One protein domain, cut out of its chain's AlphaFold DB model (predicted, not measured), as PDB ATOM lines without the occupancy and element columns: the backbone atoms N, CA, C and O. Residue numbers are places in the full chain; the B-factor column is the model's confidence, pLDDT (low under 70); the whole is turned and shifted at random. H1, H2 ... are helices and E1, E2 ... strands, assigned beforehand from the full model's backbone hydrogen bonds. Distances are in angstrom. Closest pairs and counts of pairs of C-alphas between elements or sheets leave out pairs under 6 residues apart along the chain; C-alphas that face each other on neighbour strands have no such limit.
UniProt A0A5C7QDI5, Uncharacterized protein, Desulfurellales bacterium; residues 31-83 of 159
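This is residues 31 to 83 of the 159 residues of an uncharacterized protein of Desulfurellales bacterium (UniProt A0A5C7QDI5). A two-strand hairpin, E1 and E2, makes one side of a flat, open triangle; H1 leads away from its end, and residues 70 to 83 fold back toward the hairpin. The printed part has 53 residues, with E1, E2 and H1 in that order, a mixed class, and an antiparallel sheet E1 - E2. It is only just loose, close to compact, with a radius of gyration of the C-alphas of 12.0 A and spans of 31 by 29 by 11 A.

E1, residues 35 to 40, and E2, residues 49 to 53, form a hairpin, antiparallel at 144 degrees. N 39 and O 50, 2.9 A apart, and N 50 and O 39, 2.7 A apart, are within hydrogen-bond range. A tight link joins E2 to H1, residues 54 to 69. The closest C-alphas of E1 and H1, those of Val 36 and Glu 54, are 5.4 A apart. In H1 every O i to N i+4 pair is within hydrogen-bond range.

E1 begins at C-alpha 35 (180.859, 172.611, 170.558) and is 14.1 A long; E2 is 13.0 A. H1, 22.7 A, ends at C-alpha 69 (199.409, 155.518, 183.438).

The C-alphas farthest apart, of Ser 33 and Arg 71, are 34.9 A apart. The printed part has no cut, and no link is long. Residues 31 to 35 have pLDDT under 70.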
ATOM      1  N   LEU A  31     188.568 177.540 166.446       49.41
ATOM      2  CA  LEU A  31     188.214 176.686 167.584       49.41
ATOM      3  C   LEU A  31     186.860 177.070 168.203       49.41
ATOM      4  O   LEU A  31     186.466 176.491 169.214       49.41
ATOM      5  N   ARG A  32     186.160 178.060 167.635       48.19
ATOM      6  CA  ARG A  32     184.850 178.517 168.097       48.19
ATOM      7  C   ARG A  32     183.686 177.706 167.533       48.19
ATOM      8  O   ARG A  32     182.583 177.857 168.043       48.19
ATOM      9  N   SER A  33     183.906 176.836 166.551       53.66
ATOM     10  CA  SER A  33     182.793 176.404 165.691       53.66
ATOM     11  C   SER A  33     182.311 174.962 165.888       53.66
ATOM     12  O   SER A  33     181.306 174.595 165.294       53.66
ATOM     13  N   ASN A  34     182.940 174.158 166.753       64.31
ATOM     14  CA  ASN A  34     182.423 172.830 167.116       64.31
ATOM     15  C   ASN A  34     182.382 172.655 168.637       64.31
ATOM     16  O   ASN A  34     183.315 172.148 169.266       64.31
ATOM     17  N   VAL A  35     181.278 173.093 169.239       67.12
ATOM     18  CA  VAL A  35     180.859 172.611 170.558       67.12
ATOM     19  C   VAL A  35     180.496 171.138 170.396       67.12
ATOM     20  O   VAL A  35     179.599 170.803 169.628       67.12
ATOM     21  N   VAL A  36     181.207 170.250 171.093       70.06
ATOM     22  CA  VAL A  36     181.050 168.792 170.917       70.06
ATOM     23  C   VAL A  36     180.345 168.152 172.108       70.06
ATOM     24  O   VAL A  36     179.737 167.091 171.983       70.06
ATOM     25  N   VAL A  37     180.397 168.784 173.281       82.38
ATOM     26  CA  VAL A  37     179.818 168.221 174.501       82.38
ATOM     27  C   VAL A  37     179.437 169.318 175.489       82.38
ATOM     28  O   VAL A  37     180.015 170.402 175.491       82.38
ATOM     29  N   HIS A  38     178.474 169.013 176.354       89.50
ATOM     30  CA  HIS A  38     178.106 169.862 177.481       89.50
ATOM     31  C   HIS A  38     178.599 169.232 178.782       89.50
ATOM     32  O   HIS A  38     178.292 168.073 179.068       89.50
ATOM     33  N   TRP A  39     179.338 169.991 179.589       92.31
ATOM     34  CA  TRP A  39     179.743 169.579 180.938       92.31
ATOM     35  C   TRP A  39     179.030 170.423 181.991       92.31
ATOM     36  O   TRP A  39     178.787 171.605 181.761       92.31
ATOM     37  N   PRO A  40     178.675 169.866 183.159       92.56
ATOM     38  CA  PRO A  40     178.040 170.660 184.197       92.56
ATOM     39  C   PRO A  40     179.050 171.637 184.806       92.56
ATOM     40  O   PRO A  40     180.215 171.302 185.020       92.56
ATOM     41  N   CYS A  41     178.582 172.840 185.132       91.31
ATOM     42  CA  CYS A  41     179.366 173.845 185.833       91.31
ATOM     43  C   CYS A  41     179.940 173.268 187.133       91.31
ATOM     44  O   CYS A  41     179.213 172.711 187.957       91.31
ATOM     45  N   LYS A  42     181.238 173.498 187.336       90.69
ATOM     46  CA  LYS A  42     182.035 173.078 188.492       90.69
ATOM     47  C   LYS A  42     181.515 173.583 189.830       90.69
ATOM     48  O   LYS A  42     181.840 173.024 190.870       90.69
ATOM     49  N   ASN A  43     180.747 174.669 189.837       88.62
ATOM     50  CA  ASN A  43     180.089 175.102 191.058       88.62
ATOM     51  C   ASN A  43     178.963 174.118 191.409       88.62
ATOM     52  O   ASN A  43     177.951 174.063 190.705       88.62
ATOM     53  N   ASP A  44     179.125 173.412 192.532       85.94
ATOM     54  CA  ASP A  44     178.203 172.382 193.020       85.94
ATOM     55  C   ASP A  44     176.748 172.843 193.122       85.94
ATOM     56  O   ASP A  44     175.844 172.032 192.943       85.94
ATOM     57  N   ARG A  45     176.519 174.139 193.363       89.56
ATOM     58  CA  ARG A  45     175.175 174.726 193.478       89.56
ATOM     59  C   ARG A  45     174.589 175.219 192.153       89.56
ATOM     60  O   ARG A  45     173.401 175.504 192.098       89.56
ATOM     61  N   CYS A  46     175.405 175.383 191.110       88.88
ATOM     62  CA  CYS A  46     174.972 175.941 189.827       88.88
ATOM     63  C   CYS A  46     174.600 174.834 188.839       88.88
ATOM     64  O   CYS A  46     173.531 174.905 188.244       88.88
ATOM     65  N   ARG A  47     175.490 173.841 188.650       86.44
ATOM     66  CA  ARG A  47     175.358 172.671 187.746       86.44
ATOM     67  C   ARG A  47     174.842 172.943 186.317       86.44
ATOM     68  O   ARG A  47     174.623 171.994 185.574       86.44
ATOM     69  N   LYS A  48     174.713 174.211 185.902       90.06
ATOM     70  CA  LYS A  48     174.311 174.626 184.552       90.06
ATOM     71  C   LYS A  48     175.216 173.972 183.505       90.06
ATOM     72  O   LYS A  48     176.425 173.921 183.745       90.06
ATOM     73  N   PRO A  49     174.673 173.501 182.373       90.06
ATOM     74  CA  PRO A  49     175.492 172.964 181.297       90.06
ATOM     75  C   PRO A  49     176.383 174.070 180.718       90.06
ATOM     76  O   PRO A  49     175.952 175.210 180.562       90.06
ATOM     77  N   VAL A  50     177.633 173.723 180.443       89.81
ATOM     78  CA  VAL A  50     178.657 174.573 179.835       89.81
ATOM     79  C   VAL A  50     179.065 173.916 178.531       89.81
ATOM     80  O   VAL A  50     179.376 172.724 178.517       89.81
ATOM     81  N   GLU A  51     179.045 174.687 177.454       89.19
ATOM     82  CA  GLU A  51     179.485 174.255 176.132       89.19
ATOM     83  C   GLU A  51     181.003 174.057 176.117       89.19
ATOM     84  O   GLU A  51     181.768 174.925 176.539       89.19
ATOM     85  N   VAL A  52     181.450 172.890 175.654       87.44
ATOM     86  CA  VAL A  52     182.863 172.513 175.635       87.44
ATOM     87  C   VAL A  52     183.273 172.121 174.223       87.44
ATOM     88  O   VAL A  52     182.630 171.307 173.552       87.44
ATOM     89  N   THR A  53     184.375 172.713 173.775       86.69
ATOM     90  CA  THR A  53     184.949 172.460 172.454       86.69
ATOM     91  C   THR A  53     185.641 171.102 172.399       86.69
ATOM     92  O   THR A  53     186.124 170.587 173.413       86.69
ATOM     93  N   GLU A  54     185.759 170.549 171.192       83.88
ATOM     94  CA  GLU A  54     186.472 169.288 170.946       83.88
ATOM     95  C   GLU A  54     187.887 169.294 171.540       83.88
ATOM     96  O   GLU A  54     188.293 168.363 172.233       83.88
ATOM     97  N   ALA A  55     188.618 170.395 171.344       83.62
ATOM     98  CA  ALA A  55     189.977 170.548 171.848       83.62
ATOM     99  C   ALA A  55     190.049 170.471 173.381       83.62
ATOM    100  O   ALA A  55     191.007 169.926 173.934       83.62
ATOM    101  N   CYS A  56     189.053 171.010 174.087       84.81
ATOM    102  CA  CYS A  56     189.007 170.952 175.545       84.81
ATOM    103  C   CYS A  56     188.676 169.533 176.034       84.81
ATOM    104  O   CYS A  56     189.350 169.022 176.933       84.81
ATOM    105  N   ALA A  57     187.715 168.866 175.387       86.94
ATOM    106  CA  ALA A  57     187.373 167.475 175.673       86.94
ATOM    107  C   ALA A  57     188.555 166.523 175.423       86.94
ATOM    108  O   ALA A  57     188.897 165.723 176.298       86.94
ATOM    109  N   GLY A  58     189.236 166.668 174.282       86.94
ATOM    110  CA  GLY A  58     190.413 165.877 173.928       86.94
ATOM    111  C   GLY A  58     191.564 166.055 174.919       86.94
ATOM    112  O   GLY A  58     192.133 165.071 175.385       86.94
ATOM    113  N   ARG A  59     191.858 167.295 175.337       89.50
ATOM    114  CA  ARG A  59     192.895 167.562 176.352       89.50
ATOM    115  C   ARG A  59     192.593 166.897 177.693       89.50
ATOM    116  O   ARG A  59     193.512 166.365 178.313       89.50
ATOM    117  N   LEU A  60     191.335 166.913 178.143       90.94
ATOM    118  CA  LEU A  60     190.949 166.233 179.382       90.94
ATOM    119  C   LEU A  60     191.133 164.716 179.264       90.94
ATOM    120  O   LEU A  60     191.648 164.100 180.195       90.94
ATOM    121  N   ALA A  61     190.741 164.126 178.132       90.75
ATOM    122  CA  ALA A  61     190.922 162.700 177.879       90.75
ATOM    123  C   ALA A  61     192.407 162.311 177.929       90.75
ATOM    124  O   ALA A  61     192.786 161.470 178.742       90.75
ATOM    125  N   SER A  62     193.264 163.009 177.172       92.25
ATOM    126  CA  SER A  62     194.711 162.755 177.175       92.25
ATOM    127  C   SER A  62     195.333 162.922 178.562       92.25
ATOM    128  O   SER A  62     196.199 162.144 178.956       92.25
ATOM    129  N   PHE A  63     194.894 163.919 179.335       93.38
ATOM    130  CA  PHE A  63     195.392 164.112 180.695       93.38
ATOM    131  C   PHE A  63     194.953 162.985 181.639       93.38
ATOM    132  O   PHE A  63     195.755 162.495 182.430       93.38
ATOM    133  N   ASN A  64     193.706 162.523 181.529       94.25
ATOM    134  CA  ASN A  64     193.219 161.379 182.297       94.25
ATOM    135  C   ASN A  64     193.954 160.082 181.944       94.25
ATOM    136  O   ASN A  64     194.205 159.275 182.838       94.25
ATOM    137  N   ASP A  65     194.357 159.894 180.690       94.69
ATOM    138  CA  ASP A  65     195.177 158.747 180.297       94.69
ATOM    139  C   ASP A  65     196.578 158.802 180.926       94.69
ATOM    140  O   ASP A  65     197.072 157.785 181.416       94.69
ATOM    141  N   LEU A  66     197.184 159.994 181.029       94.44
ATOM    142  CA  LEU A  66     198.438 160.181 181.771       94.44
ATOM    143  C   LEU A  66     198.282 159.869 183.268       94.44
ATOM    144  O   LEU A  66     199.162 159.234 183.851       94.44
ATOM    145  N   LEU A  67     197.176 160.285 183.893       94.31
ATOM    146  CA  LEU A  67     196.890 159.969 185.298       94.31
ATOM    147  C   LEU A  67     196.726 158.461 185.505       94.31
ATOM    148  O   LEU A  67     197.340 157.894 186.408       94.31
ATOM    149  N   ARG A  68     195.995 157.780 184.616       95.06
ATOM    150  CA  ARG A  68     195.860 156.314 184.646       95.06
ATOM    151  C   ARG A  68     197.204 155.612 184.515       95.06
ATOM    152  O   ARG A  68     197.471 154.686 185.277       95.06
ATOM    153  N   ALA A  69     198.065 156.069 183.603       93.44
ATOM    154  CA  ALA A  69     199.409 155.518 183.438       93.44
ATOM    155  C   ALA A  69     200.246 155.640 184.726       93.44
ATOM    156  O   ALA A  69     201.014 154.739 185.057       93.44
ATOM    157  N   LYS A  70     200.045 156.717 185.494       95.31
ATOM    158  CA  LYS A  70     200.669 156.943 186.806       95.31
ATOM    159  C   LYS A  70     199.937 156.283 187.979       95.31
ATOM    160  O   LYS A  70     200.392 156.408 189.112       95.31
ATOM    161  N   ARG A  71     198.836 155.562 187.728       94.31
ATOM    162  CA  ARG A  71     197.934 154.992 188.750       94.31
ATOM    163  C   ARG A  71     197.334 156.048 189.689       94.31
ATOM    164  O   ARG A  71     197.033 155.762 190.845       94.31
ATOM    165  N   GLU A  72     197.140 157.258 189.180       94.75
ATOM    166  CA  GLU A  72     196.476 158.360 189.870       94.75
ATOM    167  C   GLU A  72     194.980 158.419 189.503       94.75
ATOM    168  O   GLU A  72     194.583 157.999 188.409       94.75
ATOM    169  N   PRO A  73     194.118 158.935 190.400       92.69
ATOM    170  CA  PRO A  73     192.693 159.071 190.122       92.69
ATOM    171  C   PRO A  73     192.432 160.076 188.992       92.69
ATOM    172  O   PRO A  73     192.980 161.175 188.970       92.69
ATOM    173  N   THR A  74     191.543 159.712 188.068       93.19
ATOM    174  CA  THR A  74     191.157 160.567 186.937       93.19
ATOM    175  C   THR A  74     190.278 161.738 187.362       93.19
ATOM    176  O   THR A  74     189.478 161.637 188.295       93.19
ATOM    177  N   ILE A  75     190.341 162.828 186.604       91.75
ATOM    178  CA  ILE A  75     189.509 164.013 186.794       91.75
ATOM    179  C   ILE A  75     188.119 163.784 186.189       91.75
ATOM    180  O   ILE A  75     187.979 163.424 185.020       91.75
ATOM    181  N   ASN A  76     187.082 164.048 186.988       89.50
ATOM    182  CA  ASN A  76     185.686 164.052 186.552       89.50
ATOM    183  C   ASN A  76     185.361 165.344 185.779       89.50
ATOM    184  O   ASN A  76     185.725 166.433 186.227       89.50
ATOM    185  N   THR A  77     184.627 165.230 184.667       84.75
ATOM    186  CA  THR A  77     184.171 166.352 183.821       84.75
ATOM    187  C   THR A  77     183.418 167.428 184.606       84.75
ATOM    188  O   THR A  77     183.576 168.617 184.333       84.75
ATOM    189  N   ALA A  78     182.684 167.040 185.651       79.62
ATOM    190  CA  ALA A  78     181.971 167.961 186.525       79.62
ATOM    191  C   ALA A  78     182.873 168.890 187.351       79.62
ATOM    192  O   ALA A  78     182.377 169.837 187.945       79.62
ATOM    193  N   ASN A  79     184.183 168.640 187.397       80.12
ATOM    194  CA  ASN A  79     185.139 169.418 188.185       80.12
ATOM    195  C   ASN A  79     186.063 170.293 187.327       80.12
ATOM    196  O   ASN A  79     187.083 170.784 187.832       80.12
ATOM    197  N   VAL A  80     185.735 170.491 186.047       86.75
ATOM    198  CA  VAL A  80     186.661 171.090 185.075       86.75
ATOM    199  C   VAL A  80     186.329 172.550 184.782       86.75
ATOM    200  O   VAL A  80     187.166 173.416 185.038       86.75
ATOM    201  N   VAL A  81     185.116 172.841 184.308       89.25
ATOM    202  CA  VAL A  81     184.743 174.156 183.747       89.25
ATOM    203  C   VAL A  81     183.703 174.886 184.596       89.25
ATOM    204  O   VAL A  81     182.843 174.259 185.207       89.25
ATOM    205  N   TYR A  82     183.759 176.217 184.643       89.81
ATOM    206  CA  TYR A  82     182.684 177.050 185.194       89.81
ATOM    207  C   TYR A  82     181.833 177.606 184.050       89.81
ATOM    208  O   TYR A  82     182.354 177.827 182.965       89.81
ATOM    209  N   CYS A  83     180.547 177.857 184.295       89.44
ATOM    210  CA  CYS A  83     179.764 178.712 183.402       89.44
ATOM    211  C   CYS A  83     180.205 180.174 183.546       89.44
ATOM    212  O   CYS A  83     180.690 180.555 184.618       89.44
TER     213      CYS A  83